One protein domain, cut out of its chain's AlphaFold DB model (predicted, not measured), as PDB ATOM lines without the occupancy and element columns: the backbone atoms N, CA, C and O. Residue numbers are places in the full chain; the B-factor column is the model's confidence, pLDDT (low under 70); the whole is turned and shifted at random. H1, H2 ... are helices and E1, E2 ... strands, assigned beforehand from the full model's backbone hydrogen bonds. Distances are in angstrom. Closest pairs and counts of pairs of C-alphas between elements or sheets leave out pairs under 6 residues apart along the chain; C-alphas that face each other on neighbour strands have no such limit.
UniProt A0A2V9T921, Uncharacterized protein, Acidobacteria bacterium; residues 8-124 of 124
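AT A GLANCE: This is residues 8 to 124 of the 124 residues of an uncharacterized protein of Acidobacteria bacterium (UniProt A0A2V9T921). A short two-stranded ribbon, E1 and E2, is the middle of this model, with helix H2 packed on it at one end of the body and a group of three short helices, H1, H3 and H4, at the other end. From the end of E2 the long helix H5 runs off as an arm, making a V with the body, and its residues 109 to 122, with residues 123 and 124 after them, stick out. The printed part has 117 residues with five named helices and two named strands, in the order H1 H2 E1 H3 H4 E2 H5; the sheet, E1 - E2, is antiparallel and the class is mostly helix. The whole is only just compact, close to loose, with a radius of gyration of the C-alphas of 15.7 A, and flat, spanning 40 by 40 by 21 A.

IN THESE COORDINATES: H1 is residues 8 to 16, beginning at C-alpha 8, (174.143, 101.616, 165.211), and is 12.0 A long. H2 is residues 29 to 39, 15.1 A. E1, residues 62 to 66, is 13.2 A long and begins at C-alpha 62, (153.416, 122.244, 161.394). H3 is residues 70 to 78, 12.5 A, and H4 is residues 84 to 92, 12.7 A. E2, residues 97 to 101, is 13.4 A long. H5, residues 102 to 122, is 30.9 A long and ends at C-alpha 122, (176.934, 114.188, 187.052).

HOW THE PARTS SIT: E1 and E2 are antiparallel neighbours at 142 degrees; N 63 and O 100, 2.8 A apart, and N 98 and O 65, 3.0 A apart, are within hydrogen-bond range. The closest C-alphas of H2 and E2 are those of Leu 36 and Ala 99, 5.7 A apart; those of H2 and E1 are Arg 33 and Ile 64, 6.5 A. H3 and H4 form a helical hairpin and touch, closest at the C-alphas of Phe 73 and Ala 87, 5.8 A, at a shallow tilt of 23 degrees, opposite ways. H1 and H3 touch, closest at the C-alphas of Val 11 and Ala 74, 5.7 A, at a steep tilt of 41 degrees, opposite ways. H1 and H4 are near each other, with 6 pairs of C-alphas within 10 A. H5 touches no helix; its closest C-alpha pair with E1 is Thr 62 and His 102, 5.6 A. Every O i to N i+4 pair is within hydrogen-bond range in H1, H3, H4 and H5, and 6 of 7 are in H2.

THE WHOLE: The C-alphas farthest apart are those of Gly 26 and Gly 124, 46.8 A. The printed part has no cut. The links H1 to H2, 12 residues, and H2 to E1, 22 residues, are long. The mean pLDDT of the printed part is 81.7; residues 10 to 11, 14 to 26, 50 to 51 and 122 to 124 are under 70.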
ATOM      1  N   ASN A   8     173.955 100.639 166.268       72.25
ATOM      2  CA  ASN A   8     174.143 101.616 165.211       72.25
ATOM      3  C   ASN A   8     173.412 101.186 163.941       72.25
ATOM      4  O   ASN A   8     172.787 102.033 163.302       72.25
ATOM      5  N   MET A   9     173.417  99.894 163.613       72.19
ATOM      6  CA  MET A   9     172.693  99.336 162.480       72.19
ATOM      7  C   MET A   9     171.180  99.400 162.704       72.19
ATOM      8  O   MET A   9     170.463  99.834 161.806       72.19
ATOM      9  N   ILE A  10     170.681  99.105 163.909       69.38
ATOM     10  CA  ILE A  10     169.249  99.242 164.237       69.38
ATOM     11  C   ILE A  10     168.814 100.708 164.177       69.38
ATOM     12  O   ILE A  10     167.799 101.030 163.559       69.38
ATOM     13  N   VAL A  11     169.588 101.627 164.761       67.00
ATOM     14  CA  VAL A  11     169.310 103.068 164.690       67.00
ATOM     15  C   VAL A  11     169.389 103.565 163.251       67.00
ATOM     16  O   VAL A  11     168.564 104.385 162.863       67.00
ATOM     17  N   HIS A  12     170.353 103.103 162.453       72.44
ATOM     18  CA  HIS A  12     170.488 103.487 161.049       72.44
ATOM     19  C   HIS A  12     169.310 102.984 160.216       72.44
ATOM     20  O   HIS A  12     168.704 103.772 159.488       72.44
ATOM     21  N   LEU A  13     168.935 101.712 160.378       70.25
ATOM     22  CA  LEU A  13     167.749 101.130 159.764       70.25
ATOM     23  C   LEU A  13     166.530 101.958 160.148       70.25
ATOM     24  O   LEU A  13     165.937 102.547 159.254       70.25
ATOM     25  N   LEU A  14     166.244 102.136 161.445       65.19
ATOM     26  CA  LEU A  14     165.107 102.917 161.948       65.19
ATOM     27  C   LEU A  14     165.135 104.401 161.515       65.19
ATOM     28  O   LEU A  14     164.092 104.988 161.227       65.19
ATOM     29  N   ARG A  15     166.310 105.034 161.415       60.75
ATOM     30  CA  ARG A  15     166.462 106.413 160.910       60.75
ATOM     31  C   ARG A  15     166.176 106.516 159.419       60.75
ATOM     32  O   ARG A  15     165.597 107.519 159.019       60.75
ATOM     33  N   ASN A  16     166.497 105.502 158.617       60.53
ATOM     34  CA  ASN A  16     166.095 105.450 157.208       60.53
ATOM     35  C   ASN A  16     164.569 105.321 157.021       60.53
ATOM     36  O   ASN A  16     164.061 105.603 155.932       60.53
ATOM     37  N   PHE A  17     163.805 105.007 158.076       59.12
ATOM     38  CA  PHE A  17     162.339 105.132 158.060       59.12
ATOM     39  C   PHE A  17     161.857 106.578 158.267       59.12
ATOM     40  O   PHE A  17     160.737 106.903 157.876       59.12
ATOM     41  N   HIS A  18     162.680 107.462 158.845       46.62
ATOM     42  CA  HIS A  18     162.250 108.769 159.359       46.62
ATOM     43  C   HIS A  18     162.467 109.957 158.391       46.62
ATOM     44  O   HIS A  18     161.935 111.041 158.635       46.62
ATOM     45  N   PRO A  19     163.159 109.803 157.246       49.72
ATOM     46  CA  PRO A  19     162.808 110.629 156.096       49.72
ATOM     47  C   PRO A  19     162.824 109.824 154.787       49.72
ATOM     48  O   PRO A  19     163.862 109.476 154.238       49.72
ATOM     49  N   ASN A  20     161.629 109.611 154.235       46.72
ATOM     50  CA  ASN A  20     161.375 109.315 152.818       46.72
ATOM     51  C   ASN A  20     161.755 107.951 152.219       46.72
ATOM     52  O   ASN A  20     161.557 107.818 151.015       46.72
ATOM     53  N   ARG A  21     162.204 106.929 152.964       48.31
ATOM     54  CA  ARG A  21     162.488 105.623 152.319       48.31
ATOM     55  C   ARG A  21     161.626 104.436 152.740       48.31
ATOM     56  O   ARG A  21     161.471 103.546 151.919       48.31
ATOM     57  N   LEU A  22     160.989 104.443 153.915       48.84
ATOM     58  CA  LEU A  22     160.128 103.326 154.352       48.84
ATOM     59  C   LEU A  22     158.916 103.770 155.202       48.84
ATOM     60  O   LEU A  22     158.518 103.115 156.167       48.84
ATOM     61  N   ARG A  23     158.290 104.901 154.849       63.78
ATOM     62  CA  ARG A  23     156.917 105.173 155.315       63.78
ATOM     63  C   ARG A  23     156.025 103.989 154.912       63.78
ATOM     64  O   ARG A  23     156.228 103.501 153.795       63.78
ATOM     65  N   PRO A  24     155.065 103.536 155.747       66.88
ATOM     66  CA  PRO A  24     154.130 102.507 155.316       66.88
ATOM     67  C   PRO A  24     153.535 102.917 153.972       66.88
ATOM     68  O   PRO A  24     153.265 104.105 153.745       66.88
ATOM     69  N   GLN A  25     153.410 101.967 153.048       63.50
ATOM     70  CA  GLN A  25     152.939 102.271 151.704       63.50
ATOM     71  C   GLN A  25     151.599 103.020 151.793       63.50
ATOM     72  O   GLN A  25     150.664 102.567 152.445       63.50
ATOM     73  N   GLY A  26     151.525 104.206 151.182       66.19
ATOM     74  CA  GLY A  26     150.334 105.065 151.235       66.19
ATOM     75  C   GLY A  26     150.363 106.182 152.287       66.19
ATOM     76  O   GLY A  26     149.569 107.117 152.168       66.19
ATOM     77  N   VAL A  27     151.309 106.177 153.234       73.81
ATOM     78  CA  VAL A  27     151.464 107.261 154.218       73.81
ATOM     79  C   VAL A  27     152.089 108.495 153.563       73.81
ATOM     80  O   VAL A  27     153.294 108.595 153.292       73.81
ATOM     81  N   ARG A  28     151.232 109.480 153.306       81.94
ATOM     82  CA  ARG A  28     151.572 110.759 152.682       81.94
ATOM     83  C   ARG A  28     151.522 111.861 153.731       81.94
ATOM     84  O   ARG A  28     150.469 112.090 154.315       81.94
ATOM     85  N   LEU A  29     152.639 112.555 153.967       81.44
ATOM     86  CA  LEU A  29     152.728 113.590 155.009       81.44
ATOM     87  C   LEU A  29     151.689 114.701 154.805       81.44
ATOM     88  O   LEU A  29     151.146 115.219 155.778       81.44
ATOM     89  N   GLU A  30     151.376 115.034 153.552       81.94
ATOM     90  CA  GLU A  30     150.342 116.007 153.201       81.94
ATOM     91  C   GLU A  30     148.920 115.564 153.586       81.94
ATOM     92  O   GLU A  30     148.063 116.418 153.795       81.94
ATOM     93  N   LYS A  31     148.674 114.252 153.721       86.94
ATOM     94  CA  LYS A  31     147.402 113.682 154.192       86.94
ATOM     95  C   LYS A  31     147.404 113.448 155.701       86.94
ATOM     96  O   LYS A  31     146.415 113.739 156.369       86.94
ATOM     97  N   GLU A  32     148.523 112.978 156.245       88.50
ATOM     98  CA  GLU A  32     148.648 112.698 157.676       88.50
ATOM     99  C   GLU A  32     148.594 113.964 158.525       88.50
ATOM    100  O   GLU A  32     147.959 113.974 159.576       88.50
ATOM    101  N   ARG A  33     149.205 115.063 158.069       90.56
ATOM    102  CA  ARG A  33     149.213 116.316 158.830       90.56
ATOM    103  C   ARG A  33     147.799 116.846 159.118       90.56
ATOM    104  O   ARG A  33     147.490 117.014 160.297       90.56
ATOM    105  N   PRO A  34     146.920 117.083 158.122       91.81
ATOM    106  CA  PRO A  34     145.556 117.530 158.402       91.81
ATOM    107  C   PRO A  34     144.741 116.497 159.194       91.81
ATOM    108  O   PRO A  34     143.916 116.889 160.019       91.81
ATOM    109  N   ARG A  35     144.988 115.192 159.006       93.44
ATOM    110  CA  ARG A  35     144.326 114.128 159.779       93.44
ATOM    111  C   ARG A  35     144.670 114.208 161.269       93.44
ATOM    112  O   ARG A  35     143.763 114.267 162.097       93.44
ATOM    113  N   LEU A  36     145.958 114.277 161.608       92.75
ATOM    114  CA  LEU A  36     146.437 114.407 162.988       92.75
ATOM    115  C   LEU A  36     145.977 115.722 163.623       92.75
ATOM    116  O   LEU A  36     145.555 115.734 164.775       92.75
ATOM    117  N   MET A  37     145.990 116.821 162.861       93.06
ATOM    118  CA  MET A  37     145.429 118.095 163.316       93.06
ATOM    119  C   MET A  37     143.958 117.945 163.714       93.06
ATOM    120  O   MET A  37     143.577 118.435 164.770       93.06
ATOM    121  N   LYS A  38     143.141 117.236 162.924       93.44
ATOM    122  CA  LYS A  38     141.728 116.996 163.247       93.44
ATOM    123  C   LYS A  38     141.556 116.189 164.538       93.44
ATOM    124  O   LYS A  38     140.753 116.576 165.375       93.44
ATOM    125  N   ILE A  39     142.332 115.117 164.721       91.75
ATOM    126  CA  ILE A  39     142.304 114.285 165.943       91.75
ATOM    127  C   ILE A  39     142.697 115.102 167.182       91.75
ATOM    128  O   ILE A  39     142.159 114.903 168.265       91.75
ATOM    129  N   GLN A  40     143.612 116.057 167.017       91.94
ATOM    130  CA  GLN A  40     144.094 116.935 168.083       91.94
ATOM    131  C   GLN A  40     143.264 118.215 168.265       91.94
ATOM    132  O   GLN A  40     143.726 119.147 168.925       91.94
ATOM    133  N   ASN A  41     142.081 118.317 167.649       91.44
ATOM    134  CA  ASN A  41     141.245 119.526 167.663       91.44
ATOM    135  C   ASN A  41     141.980 120.797 167.194       91.44
ATOM    136  O   ASN A  41     141.713 121.901 167.655       91.44
ATOM    137  N   GLY A  42     142.948 120.641 166.292       90.00
ATOM    138  CA  GLY A  42     143.768 121.726 165.763       90.00
ATOM    139  C   GLY A  42     144.784 122.290 166.757       90.00
ATOM    140  O   GLY A  42     145.416 123.291 166.437       90.00
ATOM    141  N   VAL A  43     144.980 121.673 167.924       91.50
ATOM    142  CA  VAL A  43     145.857 122.197 168.978       91.50
ATOM    143  C   VAL A  43     147.203 121.476 168.981       91.50
ATOM    144  O   VAL A  43     147.288 120.248 168.888       91.50
ATOM    145  N   CYS A  44     148.280 122.251 169.103       92.31
ATOM    146  CA  CYS A  44     149.617 121.711 169.304       92.31
ATOM    147  C   CYS A  44     149.774 121.192 170.749       92.31
ATOM    148  O   CYS A  44     149.668 121.981 171.688       92.31
ATOM    149  N   PRO A  45     150.106 119.904 170.961       90.62
ATOM    150  CA  PRO A  45     150.243 119.319 172.299       90.62
ATOM    151  C   PRO A  45     151.541 119.719 173.019       90.62
ATOM    152  O   PRO A  45     151.753 119.321 174.158       90.62
ATOM    153  N   LEU A  46     152.446 120.434 172.343       90.31
ATOM    154  CA  LEU A  46     153.712 120.912 172.910       90.31
ATOM    155  C   LEU A  46     153.683 122.403 173.263       90.31
ATOM    156  O   LEU A  46     154.664 122.916 173.799       90.31
ATOM    157  N   CYS A  47     152.605 123.111 172.928       88.31
ATOM    158  CA  CYS A  47     152.441 124.493 173.346       88.31
ATOM    159  C   CYS A  47     152.174 124.555 174.859       88.31
ATOM    160  O   CYS A  47     151.379 123.753 175.356       88.31
ATOM    161  N   PRO A  48     152.765 125.526 175.578       80.06
ATOM    162  CA  PRO A  48     152.283 125.908 176.901       80.06
ATOM    163  C   PRO A  48     150.781 126.211 176.845       80.06
ATOM    164  O   PRO A  48     150.304 126.740 175.839       80.06
ATOM    165  N   GLU A  49     150.036 125.903 177.907       73.38
ATOM    166  CA  GLU A  49     148.572 126.071 177.924       73.38
ATOM    167  C   GLU A  49     148.141 127.505 177.598       73.38
ATOM    168  O   GLU A  49     147.221 127.713 176.809       73.38
ATOM    169  N   GLU A  50     148.902 128.473 178.100       68.44
ATOM    170  CA  GLU A  50     148.731 129.916 177.898       68.44
ATOM    171  C   GLU A  50     148.979 130.374 176.449       68.44
ATOM    172  O   GLU A  50     148.646 131.492 176.073       68.44
ATOM    173  N   SER A  51     149.572 129.516 175.614       69.19
ATOM    174  CA  SER A  51     149.945 129.822 174.228       69.19
ATOM    175  C   SER A  51     149.602 128.680 173.276       69.19
ATOM    176  O   SER A  51     150.323 128.447 172.301       69.19
ATOM    177  N   ARG A  52     148.500 127.956 173.548       71.00
ATOM    178  CA  ARG A  52     147.941 126.916 172.664       71.00
ATOM    179  C   ARG A  52     147.570 127.515 171.310       71.00
ATOM    180  O   ARG A  52     146.430 127.873 171.042       71.00
ATOM    181  N   GLY A  53     148.575 127.633 170.454       77.00
ATOM    182  CA  GLY A  53     148.422 128.092 169.092       77.00
ATOM    183  C   GLY A  53     147.729 127.025 168.260       77.00
ATOM    184  O   GLY A  53     147.991 125.825 168.408       77.00
ATOM    185  N   SER A  54     146.882 127.472 167.342       88.06
ATOM    186  CA  SER A  54     146.308 126.598 166.329       88.06
ATOM    187  C   SER A  54     147.406 126.070 165.406       88.06
ATOM    188  O   SER A  54     148.335 126.780 165.007       88.06
ATOM    189  N   LEU A  55     147.313 124.792 165.064       91.50
ATOM    190  CA  LEU A  55     148.135 124.165 164.042       91.50
ATOM    191  C   LEU A  55     147.707 124.688 162.666       91.50
ATOM    192  O   LEU A  55     146.520 124.843 162.385       91.50
ATOM    193  N   VAL A  56     148.682 124.923 161.791       90.31
ATOM    194  CA  VAL A  56     148.453 125.397 160.417       90.31
ATOM    195  C   VAL A  56     148.942 124.342 159.432       90.31
ATOM    196  O   VAL A  56     150.083 123.887 159.526       90.31
ATOM    197  N   ASN A  57     148.102 123.941 158.477       87.38
ATOM    198  CA  ASN A  57     148.461 122.940 157.473       87.38
ATOM    199  C   ASN A  57     149.188 123.569 156.268       87.38
ATOM    200  O   ASN A  57     148.673 123.561 155.157       87.38
ATOM    201  N   ASP A  58     150.382 124.122 156.481       82.25
ATOM    202  CA  ASP A  58     151.217 124.716 155.419       82.25
ATOM    203  C   ASP A  58     152.490 123.903 155.115       82.25
ATOM    204  O   ASP A  58     153.260 124.220 154.212       82.25
ATOM    205  N   GLY A  59     152.741 122.866 155.918       74.88
ATOM    206  CA  GLY A  59     153.952 122.051 155.890       74.88
ATOM    207  C   GLY A  59     155.265 122.750 156.203       74.88
ATOM    208  O   GLY A  59     156.304 122.096 156.144       74.88
ATOM    209  N   LYS A  60     155.222 124.022 156.596       83.56
ATOM    210  CA  LYS A  60     156.376 124.795 157.053       83.56
ATOM    211  C   LYS A  60     156.365 124.906 158.569       83.56
ATOM    212  O   LYS A  60     157.349 124.541 159.212       83.56
ATOM    213  N   VAL A  61     155.248 125.359 159.143       87.44
ATOM    214  CA  VAL A  61     155.140 125.599 160.586       87.44
ATOM    215  C   VAL A  61     154.653 124.385 161.357       87.44
ATOM    216  O   VAL A  61     154.989 124.279 162.531       87.44
ATOM    217  N   THR A  62     153.925 123.457 160.730       89.94
ATOM    218  CA  THR A  62     153.416 122.244 161.394       89.94
ATOM    219  C   THR A  62     154.081 120.986 160.857       89.94
ATOM    220  O   THR A  62     154.049 120.691 159.658       89.94
ATOM    221  N   HIS A  63     154.695 120.227 161.754       88.44
ATOM    222  CA  HIS A  63     155.445 119.007 161.472       88.44
ATOM    223  C   HIS A  63     154.757 117.811 162.128       88.44
ATOM    224  O   HIS A  63     153.981 117.976 163.066       88.44
ATOM    225  N   ILE A  64     155.044 116.611 161.628       89.12
ATOM    226  CA  ILE A  64     154.672 115.368 162.308       89.12
ATOM    227  C   ILE A  64     155.843 114.975 163.206       89.12
ATOM    228  O   ILE A  64     156.990 114.961 162.763       89.12
ATOM    229  N   ASP A  65     155.548 114.693 164.466       90.25
ATOM    230  CA  ASP A  65     156.499 114.272 165.487       90.25
ATOM    231  C   ASP A  65     156.066 112.930 166.080       90.25
ATOM    232  O   ASP A  65     154.872 112.649 166.203       90.25
ATOM    233  N   HIS A  66     157.053 112.125 166.462       89.56
ATOM    234  CA  HIS A  66     156.852 110.861 167.162       89.56
ATOM    235  C   HIS A  66     157.040 111.091 168.666       89.56
ATOM    236  O   HIS A  66     158.079 111.609 169.086       89.56
ATOM    237  N   LYS A  67     156.059 110.704 169.489       90.81
ATOM    238  CA  LYS A  67     156.132 110.834 170.956       90.81
ATOM    239  C   LYS A  67     157.270 109.981 171.521       90.81
ATOM    240  O   LYS A  67     158.112 110.482 172.264       90.81
ATOM    241  N   VAL A  68     157.308 108.712 171.131       90.25
ATOM    242  CA  VAL A  68     158.392 107.765 171.375       90.25
ATOM    243  C   VAL A  68     159.337 107.814 170.185       90.25
ATOM    244  O   VAL A  68     158.954 107.598 169.035       90.25
ATOM    245  N   THR A  69     160.595 108.135 170.465       86.19
ATOM    246  CA  THR A  69     161.597 108.306 169.414       86.19
ATOM    247  C   THR A  69     162.039 106.971 168.825       86.19
ATOM    248  O   THR A  69     162.101 105.955 169.514       86.19
ATOM    249  N   VAL A  70     162.491 107.016 167.572       84.00
ATOM    250  CA  VAL A  70     163.221 105.928 166.908       84.00
ATOM    251  C   VAL A  70     164.326 105.333 167.794       84.00
ATOM    252  O   VAL A  70     164.456 104.118 167.872       84.00
ATOM    253  N   LYS A  71     165.101 106.166 168.504       81.44
ATOM    254  CA  LYS A  71     166.187 105.682 169.373       81.44
ATOM    255  C   LYS A  71     165.655 104.871 170.561       81.44
ATOM    256  O   LYS A  71     166.268 103.883 170.944       81.44
ATOM    257  N   ALA A  72     164.514 105.267 171.126       87.44
ATOM    258  CA  ALA A  72     163.884 104.515 172.207       87.44
ATOM    259  C   ALA A  72     163.399 103.139 171.723       87.44
ATOM    260  O   ALA A  72     163.608 102.149 172.416       87.44
ATOM    261  N   PHE A  73     162.827 103.059 170.518       86.00
ATOM    262  CA  PHE A  73     162.479 101.775 169.907       86.00
ATOM    263  C   PHE A  73     163.708 100.919 169.586       86.00
ATOM    264  O   PHE A  73     163.700  99.733 169.890       86.00
ATOM    265  N   ALA A  74     164.787 101.515 169.067       81.75
ATOM    266  CA  ALA A  74     166.045 100.806 168.819       81.75
ATOM    267  C   ALA A  74     166.571 100.117 170.084       81.75
ATOM    268  O   ALA A  74     166.928  98.943 170.053       81.75
ATOM    269  N   LYS A  75     166.555 100.840 171.212       84.44
ATOM    270  CA  LYS A  75     166.975 100.305 172.508       84.44
ATOM    271  C   LYS A  75     166.116  99.118 172.948       84.44
ATOM    272  O   LYS A  75     166.672  98.108 173.360       84.44
ATOM    273  N   LYS A  76     164.789  99.210 172.806       88.38
ATOM    274  CA  LYS A  76     163.874  98.099 173.125       88.38
ATOM    275  C   LYS A  76     164.152  96.855 172.277       88.38
ATOM    276  O   LYS A  76     164.108  95.752 172.804       88.38
ATOM    277  N   ILE A  77     164.488  97.028 170.995       84.12
ATOM    278  CA  ILE A  77     164.862  95.901 170.125       84.12
ATOM    279  C   ILE A  77     166.145  95.229 170.621       84.12
ATOM    280  O   ILE A  77     166.189  94.011 170.747       84.12
ATOM    281  N   LEU A  78     167.173  96.013 170.958       80.44
ATOM    282  CA  LEU A  78     168.438  95.483 171.488       80.44
ATOM    283  C   LEU A  78     168.274  94.745 172.817       80.44
ATOM    284  O   LEU A  78     169.023  93.819 173.103       80.44
ATOM    285  N   GLN A  79     167.317  95.179 173.633       89.25
ATOM    286  CA  GLN A  79     166.997  94.553 174.914       89.25
ATOM    287  C   GLN A  79     166.151  93.280 174.756       89.25
ATOM    288  O   GLN A  79     165.951  92.569 175.733       89.25
ATOM    289  N   GLY A  80     165.674  92.980 173.541       88.25
ATOM    290  CA  GLY A  80     164.767  91.865 173.273       88.25
ATOM    291  C   GLY A  80     163.310  92.132 173.669       88.25
ATOM    292  O   GLY A  80     162.490  91.226 173.567       88.25
ATOM    293  N   ASP A  81     162.973  93.360 174.080       92.88
ATOM    294  CA  ASP A  81     161.621  93.744 174.518       92.88
ATOM    295  C   ASP A  81     160.640  93.891 173.346       92.88
ATOM    296  O   ASP A  81     159.427  93.827 173.536       92.88
ATOM    297  N   LEU A  82     161.154  94.169 172.145       90.06
ATOM    298  CA  LEU A  82     160.369  94.304 170.922       90.06
ATOM    299  C   LEU A  82     161.106  93.671 169.748       90.06
ATOM    300  O   LEU A  82     162.314  93.830 169.588       90.06
ATOM    301  N   THR A  83     160.357  93.053 168.847       88.00
ATOM    302  CA  THR A  83     160.854  92.757 167.505       88.00
ATOM    303  C   THR A  83     160.914  94.028 166.654       88.00
ATOM    304  O   THR A  83     160.279  95.049 166.940       88.00
ATOM    305  N   PHE A  84     161.666  93.964 165.555       80.12
ATOM    306  CA  PHE A  84     161.748  95.061 164.595       80.12
ATOM    307  C   PHE A  84     160.374  95.425 164.001       80.12
ATOM    308  O   PHE A  84     160.045  96.605 163.877       80.12
ATOM    309  N   ASP A  85     159.551  94.420 163.694       81.62
ATOM    310  CA  ASP A  85     158.216  94.607 163.118       81.62
ATOM    311  C   ASP A  85     157.247  95.268 164.104       81.62
ATOM    312  O   ASP A  85     156.481  96.157 163.726       81.62
ATOM    313  N   GLU A  86     157.288  94.876 165.379       88.44
ATOM    314  CA  GLU A  86     156.478  95.501 166.429       88.44
ATOM    315  C   GLU A  86     156.885  96.955 166.650       88.44
ATOM    316  O   GLU A  86     156.026  97.835 166.705       88.44
ATOM    317  N   ALA A  87     158.191  97.223 166.710       87.12
ATOM    318  CA  ALA A  87     158.712  98.578 166.811       87.12
ATOM    319  C   ALA A  87     158.298  99.436 165.607       87.12
ATOM    320  O   ALA A  87     157.922 100.594 165.780       87.12
ATOM    321  N   TYR A  88     158.313  98.873 164.395       83.12
ATOM    322  CA  TYR A  88     157.855  99.564 163.193       83.12
ATOM    323  C   TYR A  88     156.360  99.902 163.244       83.12
ATOM    324  O   TYR A  88     155.986 101.037 162.946       83.12
ATOM    325  N   ARG A  89     155.501  98.957 163.656       86.81
ATOM    326  CA  ARG A  89     154.057  99.208 163.804       86.81
ATOM    327  C   ARG A  89     153.793 100.289 164.848       86.81
ATOM    328  O   ARG A  89     153.157 101.286 164.521       86.81
ATOM    329  N   GLN A  90     154.364 100.145 166.043       91.06
ATOM    330  CA  GLN A  90     154.198 101.107 167.138       91.06
ATOM    331  C   GLN A  90     154.751 102.494 166.790       91.06
ATOM    332  O   GLN A  90     154.223 103.506 167.251       91.06
ATOM    333  N   LEU A  91     155.793 102.572 165.956       87.19
ATOM    334  CA  LEU A  91     156.315 103.849 165.482       87.19
ATOM    335  C   LEU A  91     155.243 104.637 164.715       87.19
ATOM    336  O   LEU A  91     155.138 105.843 164.921       87.19
ATOM    337  N   TRP A  92     154.435 103.964 163.893       87.06
ATOM    338  CA  TRP A  92     153.428 104.578 163.022       87.06
ATOM    339  C   TRP A  92     151.997 104.551 163.573       87.06
ATOM    340  O   TRP A  92     151.077 104.990 162.884       87.06
ATOM    341  N   GLU A  93     151.788 104.077 164.800       89.75
ATOM    342  CA  GLU A  93     150.481 104.150 165.451       89.75
ATOM    343  C   GLU A  93     150.070 105.596 165.761       89.75
ATOM    344  O   GLU A  93     150.880 106.427 166.180       89.75
ATOM    345  N   ASP A  94     148.769 105.882 165.663       88.12
ATOM    346  CA  ASP A  94     148.180 107.176 166.045       88.12
ATOM    347  C   ASP A  94     148.492 107.567 167.493       88.12
ATOM    348  O   ASP A  94     148.623 108.747 167.822       88.12
ATOM    349  N   SER A  95     148.656 106.570 168.365       91.00
ATOM    350  CA  SER A  95     149.072 106.753 169.753       91.00
ATOM    351  C   SER A  95     150.440 107.445 169.852       91.00
ATOM    352  O   SER A  95     150.658 108.239 170.775       91.00
ATOM    353  N   ASN A  96     151.326 107.204 168.882       92.44
ATOM    354  CA  ASN A  96     152.696 107.693 168.833       92.44
ATOM    355  C   ASN A  96     152.886 108.911 167.916       92.44
ATOM    356  O   ASN A  96     153.829 109.678 168.113       92.44
ATOM    357  N   LEU A  97     152.001 109.123 166.944       91.75
ATOM    358  CA  LEU A  97     152.064 110.260 166.028       91.75
ATOM    359  C   LEU A  97     151.387 111.506 166.606       91.75
ATOM    360  O   LEU A  97     150.399 111.440 167.337       91.75
ATOM    361  N   ARG A  98     151.922 112.680 166.263       92.38
ATOM    362  CA  ARG A  98     151.285 113.967 166.557       92.38
ATOM    363  C   ARG A  98     151.693 115.056 165.577       92.38
ATOM    364  O   ARG A  98     152.832 115.100 165.124       92.38
ATOM    365  N   ALA A  99     150.779 115.976 165.296       93.38
ATOM    366  CA  ALA A  99     151.078 117.232 164.625       93.38
ATOM    367  C   ALA A  99     151.533 118.277 165.657       93.38
ATOM    368  O   ALA A  99     150.875 118.490 166.675       93.38
ATOM    369  N   VAL A 100     152.663 118.933 165.409       92.44
ATOM    370  CA  VAL A 100     153.270 119.907 166.328       92.44
ATOM    371  C   VAL A 100     153.797 121.109 165.565       92.44
ATOM    372  O   VAL A 100     154.217 120.980 164.414       92.44
ATOM    373  N   HIS A 101     153.858 122.278 166.203       93.31
ATOM    374  CA  HIS A 101     154.616 123.384 165.624       93.31
ATOM    375  C   HIS A 101     156.104 123.037 165.574       93.31
ATOM    376  O   HIS A 101     156.675 122.533 166.545       93.31
ATOM    377  N   HIS A 102     156.753 123.385 164.467       90.12
ATOM    378  CA  HIS A 102     158.183 123.199 164.262       90.12
ATOM    379  C   HIS A 102     159.003 123.819 165.402       90.12
ATOM    380  O   HIS A 102     159.894 123.171 165.947       90.12
ATOM    381  N   ARG A 103     158.647 125.041 165.828       90.06
ATOM    382  CA  ARG A 103     159.306 125.742 166.941       90.06
ATOM    383  C   ARG A 103     159.189 124.974 168.259       90.06
ATOM    384  O   ARG A 103     160.199 124.785 168.932       90.06
ATOM    385  N   CYS A 104     157.990 124.507 168.609       91.62
ATOM    386  CA  CYS A 104     157.766 123.743 169.836       91.62
ATOM    387  C   CYS A 104     158.551 122.429 169.819       91.62
ATOM    388  O   CYS A 104     159.172 122.061 170.816       91.62
ATOM    389  N   ASN A 105     158.588 121.745 168.671       90.25
ATOM    390  CA  ASN A 105     159.375 120.524 168.538       90.25
ATOM    391  C   ASN A 105     160.880 120.792 168.680       90.25
ATOM    392  O   ASN A 105     161.584 120.070 169.386       90.25
ATOM    393  N   LEU A 106     161.380 121.856 168.047       88.69
ATOM    394  CA  LEU A 106     162.782 122.254 168.143       88.69
ATOM    395  C   LEU A 106     163.175 122.570 169.591       88.69
ATOM    396  O   LEU A 106     164.175 122.044 170.074       88.69
ATOM    397  N   GLN A 107     162.371 123.373 170.290       90.00
ATOM    398  CA  GLN A 107     162.613 123.747 171.683       90.00
ATOM    399  C   GLN A 107     162.614 122.522 172.603       90.00
ATOM    400  O   GLN A 107     163.552 122.339 173.378       90.00
ATOM    401  N   ARG A 108     161.625 121.626 172.464       89.56
ATOM    402  CA  ARG A 108     161.591 120.341 173.183       89.56
ATOM    403  C   ARG A 108     162.881 119.547 172.968       89.56
ATOM    404  O   ARG A 108     163.471 119.049 173.924       89.56
ATOM    405  N   ASN A 109     163.329 119.427 171.719       86.06
ATOM    406  CA  ASN A 109     164.532 118.669 171.378       86.06
ATOM    407  C   ASN A 109     165.817 119.320 171.911       86.06
ATOM    408  O   ASN A 109     166.739 118.613 172.311       86.06
ATOM    409  N   GLN A 110     165.893 120.652 171.936       89.62
ATOM    410  CA  GLN A 110     167.013 121.380 172.537       89.62
ATOM    411  C   GLN A 110     167.072 121.168 174.054       89.62
ATOM    412  O   GLN A 110     168.142 120.853 174.574       89.62
ATOM    413  N   LEU A 111     165.930 121.253 174.743       87.56
ATOM    414  CA  LEU A 111     165.833 120.972 176.179       87.56
ATOM    415  C   LEU A 111     166.257 119.533 176.496       87.56
ATOM    416  O   LEU A 111     167.084 119.321 177.379       87.56
ATOM    417  N   ALA A 112     165.781 118.553 175.723       84.94
ATOM    418  CA  ALA A 112     166.169 117.153 175.898       84.94
ATOM    419  C   ALA A 112     167.689 116.940 175.757       84.94
ATOM    420  O   ALA A 112     168.288 116.207 176.542       84.94
ATOM    421  N   LYS A 113     168.335 117.614 174.793       86.06
ATOM    422  CA  LYS A 113     169.799 117.567 174.626       86.06
ATOM    423  C   LYS A 113     170.540 118.200 175.803       86.06
ATOM    424  O   LYS A 113     171.561 117.665 176.227       86.06
ATOM    425  N   ALA A 114     170.049 119.327 176.315       86.81
ATOM    426  CA  ALA A 114     170.655 120.001 177.458       86.81
ATOM    427  C   ALA A 114     170.585 119.136 178.726       86.81
ATOM    428  O   ALA A 114     171.591 118.997 179.418       86.81
ATOM    429  N   VAL A 115     169.435 118.501 178.979       85.25
ATOM    430  CA  VAL A 115     169.243 117.575 180.108       85.25
ATOM    431  C   VAL A 115     170.165 116.362 179.995       85.25
ATOM    432  O   VAL A 115     170.843 116.036 180.963       85.25
ATOM    433  N   ALA A 116     170.253 115.735 178.817       83.56
ATOM    434  CA  ALA A 116     171.162 114.606 178.602       83.56
ATOM    435  C   ALA A 116     172.622 114.991 178.900       83.56
ATOM    436  O   ALA A 116     173.291 114.328 179.683       83.56
ATOM    437  N   LYS A 117     173.076 116.139 178.379       83.56
ATOM    438  CA  LYS A 117     174.430 116.651 178.636       83.56
ATOM    439  C   LYS A 117     174.683 116.951 180.117       83.56
ATOM    440  O   LYS A 117     175.819 116.850 180.570       83.56
ATOM    441  N   ALA A 118     173.665 117.388 180.856       82.19
ATOM    442  CA  ALA A 118     173.783 117.626 182.290       82.19
ATOM    443  C   ALA A 118     173.884 116.309 183.076       82.19
ATOM    444  O   ALA A 118     174.720 116.216 183.964       82.19
ATOM    445  N   ALA A 119     173.095 115.291 182.718       77.38
ATOM    446  CA  ALA A 119     173.159 113.968 183.341       77.38
ATOM    447  C   ALA A 119     174.534 113.303 183.147       77.38
ATOM    448  O   ALA A 119     175.105 112.797 184.111       77.38
ATOM    449  N   ASP A 120     175.106 113.408 181.944       75.62
ATOM    450  CA  ASP A 120     176.440 112.871 181.637       75.62
ATOM    451  C   ASP A 120     177.552 113.546 182.464       75.62
ATOM    452  O   ASP A 120     178.563 112.927 182.773       75.62
ATOM    453  N   LYS A 121     177.367 114.814 182.859       70.12
ATOM    454  CA  LYS A 121     178.317 115.547 183.716       70.12
ATOM    455  C   LYS A 121     178.235 115.183 185.198       70.12
ATOM    456  O   LYS A 121     179.151 115.518 185.933       70.12
ATOM    457  N   VAL A 122     177.132 114.585 185.646       68.19
ATOM    458  CA  VAL A 122     176.934 114.188 187.052       68.19
ATOM    459  C   VAL A 122     177.459 112.769 187.306       68.19
ATOM    460  O   VAL A 122     177.712 112.408 188.449       68.19
ATOM    461  N   GLN A 123     177.636 111.969 186.253       53.47
ATOM    462  CA  GLN A 123     178.137 110.591 186.325       53.47
ATOM    463  C   GLN A 123     179.632 110.447 185.983       53.47
ATOM    464  O   GLN A 123     180.135 109.325 185.993       53.47
ATOM    465  N   GLY A 124     180.314 111.550 185.651       46.50
ATOM    466  CA  GLY A 124     181.732 111.591 185.278       46.50
ATOM    467  C   GLY A 124     182.627 112.179 186.355       46.50
ATOM    468  O   GLY A 124     182.126 113.005 187.149       46.50
TER     469      GLY A 124